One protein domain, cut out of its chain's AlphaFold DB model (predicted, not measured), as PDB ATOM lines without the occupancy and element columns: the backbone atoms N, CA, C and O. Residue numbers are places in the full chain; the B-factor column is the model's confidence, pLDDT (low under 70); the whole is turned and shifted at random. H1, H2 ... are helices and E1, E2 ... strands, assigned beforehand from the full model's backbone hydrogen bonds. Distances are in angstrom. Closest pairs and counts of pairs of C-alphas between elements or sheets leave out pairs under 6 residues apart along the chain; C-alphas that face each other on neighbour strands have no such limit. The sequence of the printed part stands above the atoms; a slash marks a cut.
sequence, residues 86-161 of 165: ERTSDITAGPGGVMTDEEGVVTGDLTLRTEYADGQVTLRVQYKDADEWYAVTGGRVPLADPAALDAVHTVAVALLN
ATOM      1  N   GLU A  86     -34.376  14.417  11.126       96.88
ATOM      2  CA  GLU A  86     -33.550  15.365  10.375       96.88
ATOM      3  C   GLU A  86     -34.344  16.071   9.272       96.88
ATOM      4  O   GLU A  86     -35.362  15.566   8.780       96.88
ATOM      5  N   ARG A  87     -33.888  17.264   8.892       98.00
ATOM      6  CA  ARG A  87     -34.348  18.019   7.721       98.00
ATOM      7  C   ARG A  87     -33.143  18.589   6.989       98.00
ATOM      8  O   ARG A  87     -32.226  19.087   7.639       98.00
ATOM      9  N   THR A  88     -33.178  18.550   5.662       97.81
ATOM     10  CA  THR A  88     -32.047  18.936   4.813       97.81
ATOM     11  C   THR A  88     -32.535  19.789   3.649       97.81
ATOM     12  O   THR A  88     -33.527  19.435   3.014       97.81
ATOM     13  N   SER A  89     -31.841  20.895   3.375       98.12
ATOM     14  CA  SER A  89     -32.117  21.805   2.256       98.12
ATOM     15  C   SER A  89     -30.818  22.376   1.695       98.12
ATOM     16  O   SER A  89     -29.919  22.728   2.457       98.12
ATOM     17  N   ASP A  90     -30.746  22.532   0.375       97.62
ATOM     18  CA  ASP A  90     -29.678  23.297  -0.276       97.62
ATOM     19  C   ASP A  90     -29.917  24.806  -0.104       97.62
ATOM     20  O   ASP A  90     -31.047  25.285  -0.232       97.62
ATOM     21  N   ILE A  91     -28.847  25.551   0.170       96.00
ATOM     22  CA  ILE A  91     -28.838  27.002   0.376       96.00
ATOM     23  C   ILE A  91     -27.617  27.636  -0.303       96.00
ATOM     24  O   ILE A  91     -26.558  27.020  -0.393       96.00
ATOM     25  N   THR A  92     -27.723  28.901  -0.703       96.38
ATOM     26  CA  THR A  92     -26.565  29.722  -1.080       96.38
ATOM     27  C   THR A  92     -26.313  30.732   0.040       96.38
ATOM     28  O   THR A  92     -27.179  31.554   0.353       96.38
ATOM     29  N   ALA A  93     -25.149  30.656   0.683       92.94
ATOM     30  CA  ALA A  93     -24.800  31.506   1.818       92.94
ATOM     31  C   ALA A  93     -24.510  32.953   1.385       92.94
ATOM     32  O   ALA A  93     -23.724  33.198   0.468       92.94
ATOM     33  N   GLY A  94     -25.125  33.914   2.081       86.00
ATOM     34  CA  GLY A  94     -24.992  35.344   1.784       86.00
ATOM     35  C   GLY A  94     -23.666  35.994   2.223       86.00
ATOM     36  O   GLY A  94     -22.786  35.338   2.787       86.00
ATOM     37  N   PRO A  95     -23.521  37.319   2.026       81.19
ATOM     38  CA  PRO A  95     -22.367  38.099   2.460       81.19
ATOM     39  C   PRO A  95     -22.157  37.992   3.973       81.19
ATOM     40  O   PRO A  95     -23.037  38.346   4.757       81.19
ATOM     41  N   GLY A  96     -20.978  37.511   4.371       85.00
ATOM     42  CA  GLY A  96     -20.649  37.163   5.758       85.00
ATOM     43  C   GLY A  96     -20.667  35.658   6.049       85.00
ATOM     44  O   GLY A  96     -20.076  35.247   7.041       85.00
ATOM     45  N   GLY A  97     -21.256  34.845   5.163       90.69
ATOM     46  CA  GLY A  97     -21.249  33.385   5.236       90.69
ATOM     47  C   GLY A  97     -22.008  32.790   6.423       90.69
ATOM     48  O   GLY A  97     -22.775  33.461   7.114       90.69
ATOM     49  N   VAL A  98     -21.786  31.496   6.646       93.31
ATOM     50  CA  VAL A  98     -22.228  30.758   7.833       93.31
ATOM     51  C   VAL A  98     -21.025  30.580   8.751       93.31
ATOM     52  O   VAL A  98     -19.996  30.061   8.320       93.31
ATOM     53  N   MET A  99     -21.147  30.997  10.013       95.56
ATOM     54  CA  MET A  99     -20.117  30.736  11.020       95.56
ATOM     55  C   MET A  99     -20.196  29.272  11.474       95.56
ATOM     56  O   MET A  99     -21.273  28.779  11.814       95.56
ATOM     57  N   THR A 100     -19.054  28.597  11.487       95.81
ATOM     58  CA  THR A 100     -18.864  27.203  11.891       95.81
ATOM     59  C   THR A 100     -17.776  27.097  12.949       95.81
ATOM     60  O   THR A 100     -16.856  27.920  12.985       95.81
ATOM     61  N   ASP A 101     -17.883  26.084  13.805       92.88
ATOM     62  CA  ASP A 101     -16.961  25.905  14.928       92.88
ATOM     63  C   ASP A 101     -15.578  25.404  14.470       92.88
ATOM     64  O   ASP A 101     -14.578  25.663  15.141       92.88
ATOM     65  N   GLU A 102     -15.509  24.708  13.331       92.12
ATOM     66  CA  GLU A 102     -14.282  24.109  12.795       92.12
ATOM     67  C   GLU A 102     -13.530  25.008  11.792       92.12
ATOM     68  O   GLU A 102     -12.328  25.216  11.943       92.12
ATOM     69  N   GLU A 103     -14.220  25.552  10.779       82.81
ATOM     70  CA  GLU A 103     -13.607  26.252   9.627       82.81
ATOM     71  C   GLU A 103     -13.760  27.786   9.683       82.81
ATOM     72  O   GLU A 103     -13.285  28.513   8.807       82.81
ATOM     73  N   GLY A 104     -14.425  28.324  10.709       91.56
ATOM     74  CA  GLY A 104     -14.713  29.753  10.792       91.56
ATOM     75  C   GLY A 104     -15.864  30.137   9.866       91.56
ATOM     76  O   GLY A 104     -17.006  29.802  10.158       91.56
ATOM     77  N   VAL A 105     -15.610  30.851   8.766       94.12
ATOM     78  CA  VAL A 105     -16.676  31.345   7.869       94.12
ATOM     79  C   VAL A 105     -16.741  30.534   6.575       94.12
ATOM     80  O   VAL A 105     -15.825  30.570   5.758       94.12
ATOM     81  N   VAL A 106     -17.879  29.876   6.358       91.88
ATOM     82  CA  VAL A 106     -18.185  29.058   5.180       91.88
ATOM     83  C   VAL A 106     -19.100  29.838   4.222       91.88
ATOM     84  O   VAL A 106     -20.071  30.463   4.649       91.88
ATOM     85  N   THR A 107     -18.800  29.835   2.917       92.56
ATOM     86  CA  THR A 107     -19.510  30.637   1.889       92.56
ATOM     87  C   THR A 107     -19.782  29.837   0.614       92.56
ATOM     88  O   THR A 107     -19.100  28.851   0.351       92.56
ATOM     89  N   GLY A 108     -20.743  30.287  -0.202       92.81
ATOM     90  CA  GLY A 108     -21.113  29.638  -1.465       92.81
ATOM     91  C   GLY A 108     -22.318  28.706  -1.329       92.81
ATOM     92  O   GLY A 108     -23.184  28.936  -0.484       92.81
ATOM     93  N   ASP A 109     -22.381  27.679  -2.176       96.00
ATOM     94  CA  ASP A 109     -23.467  26.695  -2.180       96.00
ATOM     95  C   ASP A 109     -23.226  25.601  -1.134       96.00
ATOM     96  O   ASP A 109     -22.243  24.854  -1.189       96.00
ATOM     97  N   LEU A 110     -24.147  25.512  -0.177       96.56
ATOM     98  CA  LEU A 110     -24.077  24.630   0.979       96.56
ATOM     99  C   LEU A 110     -25.339  23.778   1.077       96.56
ATOM    100  O   LEU A 110     -26.432  24.209   0.714       96.56
ATOM    101  N   THR A 111     -25.211  22.606   1.676       97.81
ATOM    102  CA  THR A 111     -26.350  21.821   2.140       97.81
ATOM    103  C   THR A 111     -26.472  22.013   3.653       97.81
ATOM    104  O   THR A 111     -25.548  21.721   4.415       97.81
ATOM    105  N   LEU A 112     -27.609  22.551   4.102       97.44
ATOM    106  CA  LEU A 112     -27.952  22.738   5.513       97.44
ATOM    107  C   LEU A 112     -28.711  21.512   6.017       97.44
ATOM    108  O   LEU A 112     -29.741  21.153   5.447       97.44
ATOM    109  N   ARG A 113     -28.267  20.941   7.138       98.19
ATOM    110  CA  ARG A 113     -28.967  19.884   7.875       98.19
ATOM    111  C   ARG A 113     -29.353  20.367   9.269       98.19
ATOM    112  O   ARG A 113     -28.581  21.025   9.963       98.19
ATOM    113  N   THR A 114     -30.568  20.042   9.685       98.00
ATOM    114  CA  THR A 114     -31.117  20.337  11.011       98.00
ATOM    115  C   THR A 114     -31.501  19.016  11.662       98.00
ATOM    116  O   THR A 114     -32.481  18.390  11.262       98.00
ATOM    117  N   GLU A 115     -30.709  18.579  12.636       97.31
ATOM    118  CA  GLU A 115     -30.859  17.297  13.335       97.31
ATOM    119  C   GLU A 115     -31.523  17.520  14.693       97.31
ATOM    120  O   GLU A 115     -31.101  18.400  15.438       97.31
ATOM    121  N   TYR A 116     -32.523  16.710  15.037       97.00
ATOM    122  CA  TYR A 116     -33.099  16.604  16.374       97.00
ATOM    123  C   TYR A 116     -32.742  15.251  16.990       97.00
ATOM    124  O   TYR A 116     -33.100  14.206  16.444       97.00
ATOM    125  N   ALA A 117     -32.086  15.280  18.147       94.88
ATOM    126  CA  ALA A 117     -31.778  14.114  18.968       94.88
ATOM    127  C   ALA A 117     -31.720  14.530  20.445       94.88
ATOM    128  O   ALA A 117     -31.316  15.648  20.758       94.88
ATOM    129  N   ASP A 118     -32.147  13.652  21.357       91.19
ATOM    130  CA  ASP A 118     -32.012  13.838  22.815       91.19
ATOM    131  C   ASP A 118     -32.553  15.186  23.356       91.19
ATOM    132  O   ASP A 118     -32.022  15.775  24.300       91.19
ATOM    133  N   GLY A 119     -33.623  15.708  22.743       93.69
ATOM    134  CA  GLY A 119     -34.217  17.003  23.105       93.69
ATOM    135  C   GLY A 119     -33.412  18.230  22.655       93.69
ATOM    136  O   GLY A 119     -33.712  19.344  23.081       93.69
ATOM    137  N   GLN A 120     -32.395  18.046  21.813       95.75
ATOM    138  CA  GLN A 120     -31.566  19.095  21.223       95.75
ATOM    139  C   GLN A 120     -31.771  19.148  19.709       95.75
ATOM    140  O   GLN A 120     -31.832  18.116  19.046       95.75
ATOM    141  N   VAL A 121     -31.795  20.357  19.156       97.50
ATOM    142  CA  VAL A 121     -31.520  20.600  17.740       97.50
ATOM    143  C   VAL A 121     -30.035  20.907  17.570       97.50
ATOM    144  O   VAL A 121     -29.461  21.628  18.383       97.50
ATOM    145  N   THR A 122     -29.416  20.389  16.510       97.69
ATOM    146  CA  THR A 122     -28.098  20.809  16.014       97.69
ATOM    147  C   THR A 122     -28.205  21.156  14.527       97.69
ATOM    148  O   THR A 122     -28.665  20.342  13.726       97.69
ATOM    149  N   LEU A 123     -27.784  22.364  14.152       97.69
ATOM    150  CA  LEU A 123     -27.580  22.768  12.762       97.69
ATOM    151  C   LEU A 123     -26.164  22.384  12.327       97.69
ATOM    152  O   LEU A 123     -25.187  22.691  13.015       97.69
ATOM    153  N   ARG A 124     -26.057  21.758  11.156       97.88
ATOM    154  CA  ARG A 124     -24.789  21.474  10.482       97.88
ATOM    155  C   ARG A 124     -24.857  21.935   9.036       97.88
ATOM    156  O   ARG A 124     -25.921  21.883   8.420       97.88
ATOM    157  N   VAL A 125     -23.729  22.369   8.498       96.94
ATOM    158  CA  VAL A 125     -23.589  22.732   7.086       96.94
ATOM    159  C   VAL A 125     -22.471  21.934   6.447       96.94
ATOM    160  O   VAL A 125     -21.506  21.540   7.096       96.94
ATOM    161  N   GLN A 126     -22.617  21.703   5.158       96.69
ATOM    162  CA  GLN A 126     -21.684  20.971   4.323       96.69
ATOM    163  C   GLN A 126     -21.541  21.740   3.009       96.69
ATOM    164  O   GLN A 126     -22.528  22.284   2.513       96.69
ATOM    165  N   TYR A 127     -20.337  21.802   2.436       95.56
ATOM    166  CA  TYR A 127     -20.191  22.238   1.044       95.56
ATOM    167  C   TYR A 127     -20.958  21.278   0.143       95.56
ATOM    168  O   TYR A 127     -20.845  20.065   0.317       95.56
ATOM    169  N   LYS A 128     -21.742  21.804  -0.799       92.88
ATOM    170  CA  LYS A 128     -22.607  20.977  -1.641       92.88
ATOM    171  C   LYS A 128     -21.835  19.813  -2.291       92.88
ATOM    172  O   LYS A 128     -20.748  20.013  -2.832       92.88
ATOM    173  N   ASP A 129     -22.418  18.615  -2.222       89.88
ATOM    174  CA  ASP A 129     -21.862  17.341  -2.714       89.88
ATOM    175  C   ASP A 129     -20.535  16.873  -2.055       89.88
ATOM    176  O   ASP A 129     -19.895  15.950  -2.562       89.88
ATOM    177  N   ALA A 130     -20.111  17.458  -0.926       93.88
ATOM    178  CA  ALA A 130     -18.993  16.948  -0.121       93.88
ATOM    179  C   ALA A 130     -19.426  15.831   0.857       93.88
ATOM    180  O   ALA A 130     -20.611  15.582   1.054       93.88
ATOM    181  N   ASP A 131     -18.461  15.176   1.514       91.88
ATOM    182  CA  ASP A 131     -18.724  14.158   2.550       91.88
ATOM    183  C   ASP A 131     -18.708  14.723   3.990       91.88
ATOM    184  O   ASP A 131     -19.327  14.154   4.889       91.88
ATOM    185  N   GLU A 132     -18.030  15.857   4.215       95.44
ATOM    186  CA  GLU A 132     -17.759  16.418   5.552       95.44
ATOM    187  C   GLU A 132     -18.852  17.386   6.042       95.44
ATOM    188  O   GLU A 132     -19.376  18.180   5.257       95.44
ATOM    189  N   TRP A 133     -19.184  17.337   7.338       96.44
ATOM    190  CA  TRP A 133     -20.247  18.150   7.954       96.44
ATOM    191  C   TRP A 133     -19.717  19.005   9.107       96.44
ATOM    192  O   TRP A 133     -19.334  18.479  10.150       96.44
ATOM    193  N   TYR A 134     -19.824  20.323   8.990       96.19
ATOM    194  CA  TYR A 134     -19.373  21.293   9.990       96.19
ATOM    195  C   TYR A 134     -20.512  21.704  10.924       96.19
ATOM    196  O   TYR A 134     -21.667  21.811  10.496       96.19
ATOM    197  N   ALA A 135     -20.228  21.921  12.205       96.44
ATOM    198  CA  ALA A 135     -21.207  22.442  13.155       96.44
ATOM    199  C   ALA A 135     -21.388  23.953  12.962       96.44
ATOM    200  O   ALA A 135     -20.415  24.699  12.911       96.44
ATOM    201  N   VAL A 136     -22.634  24.429  12.874       96.50
ATOM    202  CA  VAL A 136     -22.911  25.874  12.835       96.50
ATOM    203  C   VAL A 136     -22.706  26.455  14.233       96.50
ATOM    204  O   VAL A 136     -23.329  25.983  15.188       96.50
ATOM    205  N   THR A 137     -21.895  27.505  14.361       95.06
ATOM    206  CA  THR A 137     -21.618  28.153  15.651       95.06
ATOM    207  C   THR A 137     -22.899  28.715  16.259       95.06
ATOM    208  O   THR A 137     -23.624  29.490  15.635       95.06
ATOM    209  N   GLY A 138     -23.206  28.305  17.492       93.62
ATOM    210  CA  GLY A 138     -24.476  28.633  18.158       93.62
ATOM    211  C   GLY A 138     -25.701  27.890  17.599       93.62
ATOM    212  O   GLY A 138     -26.809  28.081  18.090       93.62
ATOM    213  N   GLY A 139     -25.517  27.003  16.619       93.81
ATOM    214  CA  GLY A 139     -26.558  26.199  15.981       93.81
ATOM    215  C   GLY A 139     -27.059  25.008  16.803       93.81
ATOM    216  O   GLY A 139     -27.854  24.222  16.289       93.81
ATOM    217  N   ARG A 140     -26.616  24.843  18.058       96.38
ATOM    218  CA  ARG A 140     -27.132  23.829  18.988       96.38
ATOM    219  C   ARG A 140     -28.009  24.468  20.062       96.38
ATOM    220  O   ARG A 140     -27.526  25.287  20.840       96.38
ATOM    221  N   VAL A 141     -29.273  24.052  20.134       96.50
ATOM    222  CA  VAL A 141     -30.268  24.589  21.078       96.50
ATOM    223  C   VAL A 141     -31.217  23.498  21.591       96.50
ATOM    224  O   VAL A 141     -31.537  22.574  20.842       96.50
ATOM    225  N   PRO A 142     -31.728  23.590  22.832       96.19
ATOM    226  CA  PRO A 142     -32.783  22.699  23.305       96.19
ATOM    227  C   PRO A 142     -34.092  22.941  22.540       96.19
ATOM    228  O   PRO A 142     -34.498  24.086  22.344       96.19
ATOM    229  N   LEU A 143     -34.791  21.865  22.172       95.00
ATOM    230  CA  LEU A 143     -36.118  21.923  21.560       95.00
ATOM    231  C   LEU A 143     -37.094  21.037  22.345       95.00
ATOM    232  O   LEU A 143     -36.984  19.811  22.353       95.00
ATOM    233  N   ALA A 144     -38.057  21.679  23.010       90.88
ATOM    234  CA  ALA A 144     -39.005  21.010  23.901       90.88
ATOM    235  C   ALA A 144     -40.073  20.182  23.163       90.88
ATOM    236  O   ALA A 144     -40.543  19.185  23.706       90.88
ATOM    237  N   ASP A 145     -40.447  20.587  21.945       92.50
ATOM    238  CA  ASP A 145     -41.404  19.873  21.098       92.50
ATOM    239  C   ASP A 145     -40.726  19.421  19.791       92.50
ATOM    240  O   ASP A 145     -40.339  20.275  18.989       92.50
ATOM    241  N   PRO A 146     -40.592  18.107  19.529       91.94
ATOM    242  CA  PRO A 146     -40.013  17.588  18.287       91.94
ATOM    243  C   PRO A 146     -40.777  18.034  17.031       91.94
ATOM    244  O   PRO A 146     -40.174  18.145  15.966       91.94
ATOM    245  N   ALA A 147     -42.090  18.288  17.123       93.00
ATOM    246  CA  ALA A 147     -42.898  18.658  15.962       93.00
ATOM    247  C   ALA A 147     -42.544  20.060  15.431       93.00
ATOM    248  O   ALA A 147     -42.744  20.343  14.250       93.00
ATOM    249  N   ALA A 148     -41.936  20.910  16.264       94.44
ATOM    250  CA  ALA A 148     -41.435  22.220  15.867       94.44
ATOM    251  C   ALA A 148     -40.130  22.176  15.041       94.44
ATOM    252  O   ALA A 148     -39.714  23.221  14.535       94.44
ATOM    253  N   LEU A 149     -39.497  21.007  14.841       96.06
ATOM    254  CA  LEU A 149     -38.270  20.869  14.038       96.06
ATOM    255  C   LEU A 149     -38.418  21.454  12.624       96.06
ATOM    256  O   LEU A 149     -37.500  22.093  12.118       96.06
ATOM    257  N   ASP A 150     -39.579  21.262  12.000       96.56
ATOM    258  CA  ASP A 150     -39.858  21.735  10.639       96.56
ATOM    259  C   ASP A 150     -39.891  23.274  10.556       96.56
ATOM    260  O   ASP A 150     -39.334  23.882   9.639       96.56
ATOM    261  N   ALA A 151     -40.444  23.921  11.589       97.06
ATOM    262  CA  ALA A 151     -40.428  25.372  11.731       97.06
ATOM    263  C   ALA A 151     -39.008  25.899  12.002       97.06
ATOM    264  O   ALA A 151     -38.610  26.900  11.408       97.06
ATOM    265  N   VAL A 152     -38.219  25.211  12.840       96.88
ATOM    266  CA  VAL A 152     -36.808  25.561  13.087       96.88
ATOM    267  C   VAL A 152     -35.988  25.452  11.800       96.88
ATOM    268  O   VAL A 152     -35.252  26.381  11.476       96.88
ATOM    269  N   HIS A 153     -36.156  24.373  11.032       97.81
ATOM    270  CA  HIS A 153     -35.492  24.198   9.740       97.81
ATOM    271  C   HIS A 153     -35.896  25.292   8.742       97.81
ATOM    272  O   HIS A 153     -35.031  25.918   8.135       97.81
ATOM    273  N   THR A 154     -37.194  25.589   8.627       97.94
ATOM    274  CA  THR A 154     -37.714  26.645   7.743       97.94
ATOM    275  C   THR A 154     -37.127  28.017   8.089       97.94
ATOM    276  O   THR A 154     -36.709  28.752   7.195       97.94
ATOM    277  N   VAL A 155     -37.040  28.359   9.379       97.12
ATOM    278  CA  VAL A 155     -36.415  29.610   9.838       97.12
ATOM    279  C   VAL A 155     -34.909  29.611   9.559       97.12
ATOM    280  O   VAL A 155     -34.388  30.618   9.087       97.12
ATOM    281  N   ALA A 156     -34.210  28.497   9.788       95.62
ATOM    282  CA  ALA A 156     -32.780  28.388   9.503       95.62
ATOM    283  C   ALA A 156     -32.476  28.566   8.004       95.62
ATOM    284  O   ALA A 156     -31.596  29.349   7.650       95.62
ATOM    285  N   VAL A 157     -33.252  27.927   7.120       96.56
ATOM    286  CA  VAL A 157     -33.160  28.132   5.665       96.56
ATOM    287  C   VAL A 157     -33.434  29.596   5.312       96.56
ATOM    288  O   VAL A 157     -32.641  30.196   4.597       96.56
ATOM    289  N   ALA A 158     -34.501  30.202   5.844       94.69
ATOM    290  CA  ALA A 158     -34.866  31.589   5.541       94.69
ATOM    291  C   ALA A 158     -33.841  32.636   6.024       94.69
ATOM    292  O   ALA A 158     -33.777  33.727   5.462       94.69
ATOM    293  N   LEU A 159     -33.055  32.332   7.063       92.88
ATOM    294  CA  LEU A 159     -32.007  33.222   7.578       92.88
ATOM    295  C   LEU A 159     -30.671  33.069   6.839       92.88
ATOM    296  O   LEU A 159     -29.959  34.060   6.671       92.88
ATOM    297  N   LEU A 160     -30.316  31.844   6.435       93.06
ATOM    298  CA  LEU A 160     -28.998  31.522   5.876       93.06
ATOM    299  C   LEU A 160     -28.968  31.529   4.340       93.06
ATOM    300  O   LEU A 160     -27.936  31.861   3.757       93.06
ATOM    301  N   ASN A 161     -30.081  31.193   3.680       94.19
ATOM    302  CA  ASN A 161     -30.187  31.206   2.224       94.19
ATOM    303  C   ASN A 161     -30.393  32.636   1.709       94.19
ATOM    304  O   ASN A 161     -31.495  33.180   1.794       94.19
TER     305      ASN A 161
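This is residues 86 to 161 of the 165 residues of an uncharacterized protein of Micromonospora chersina (UniProt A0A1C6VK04). A strongly twisted four-stranded sheet, folded over at one end where E1 and E2 bend and E1 meets E4, has helix H1 along one face, in two layers. The printed part has 76 residues, mixed in class; E1 to E4 form a meander, each antiparallel to the one before, then H1. It is compact, radius of gyration of the C-alphas 11.7 A, spans 32 by 22 by 22 A.

E1, residues 86 to 100, E2, 104 to 117, E3, 120 to 127, and E4, 134 to 142, make successive hairpins: N 89 to O 112 is 3.0 A, N 113 to O 124 2.8 A. H1, residues 146 to 160, is on the sheet, along the strands, at a height of 8.2 A. H1 has 9 of 11 O i to N i+4 pairs within hydrogen-bond range.

E1 begins at C-alpha 86, (-33.550, 15.365, 10.375); H1, 21.7 A long, ends at C-alpha 160, (-28.998, 31.522, 5.876).

The printed part has no cut; no printed residue is under 70 in pLDDT.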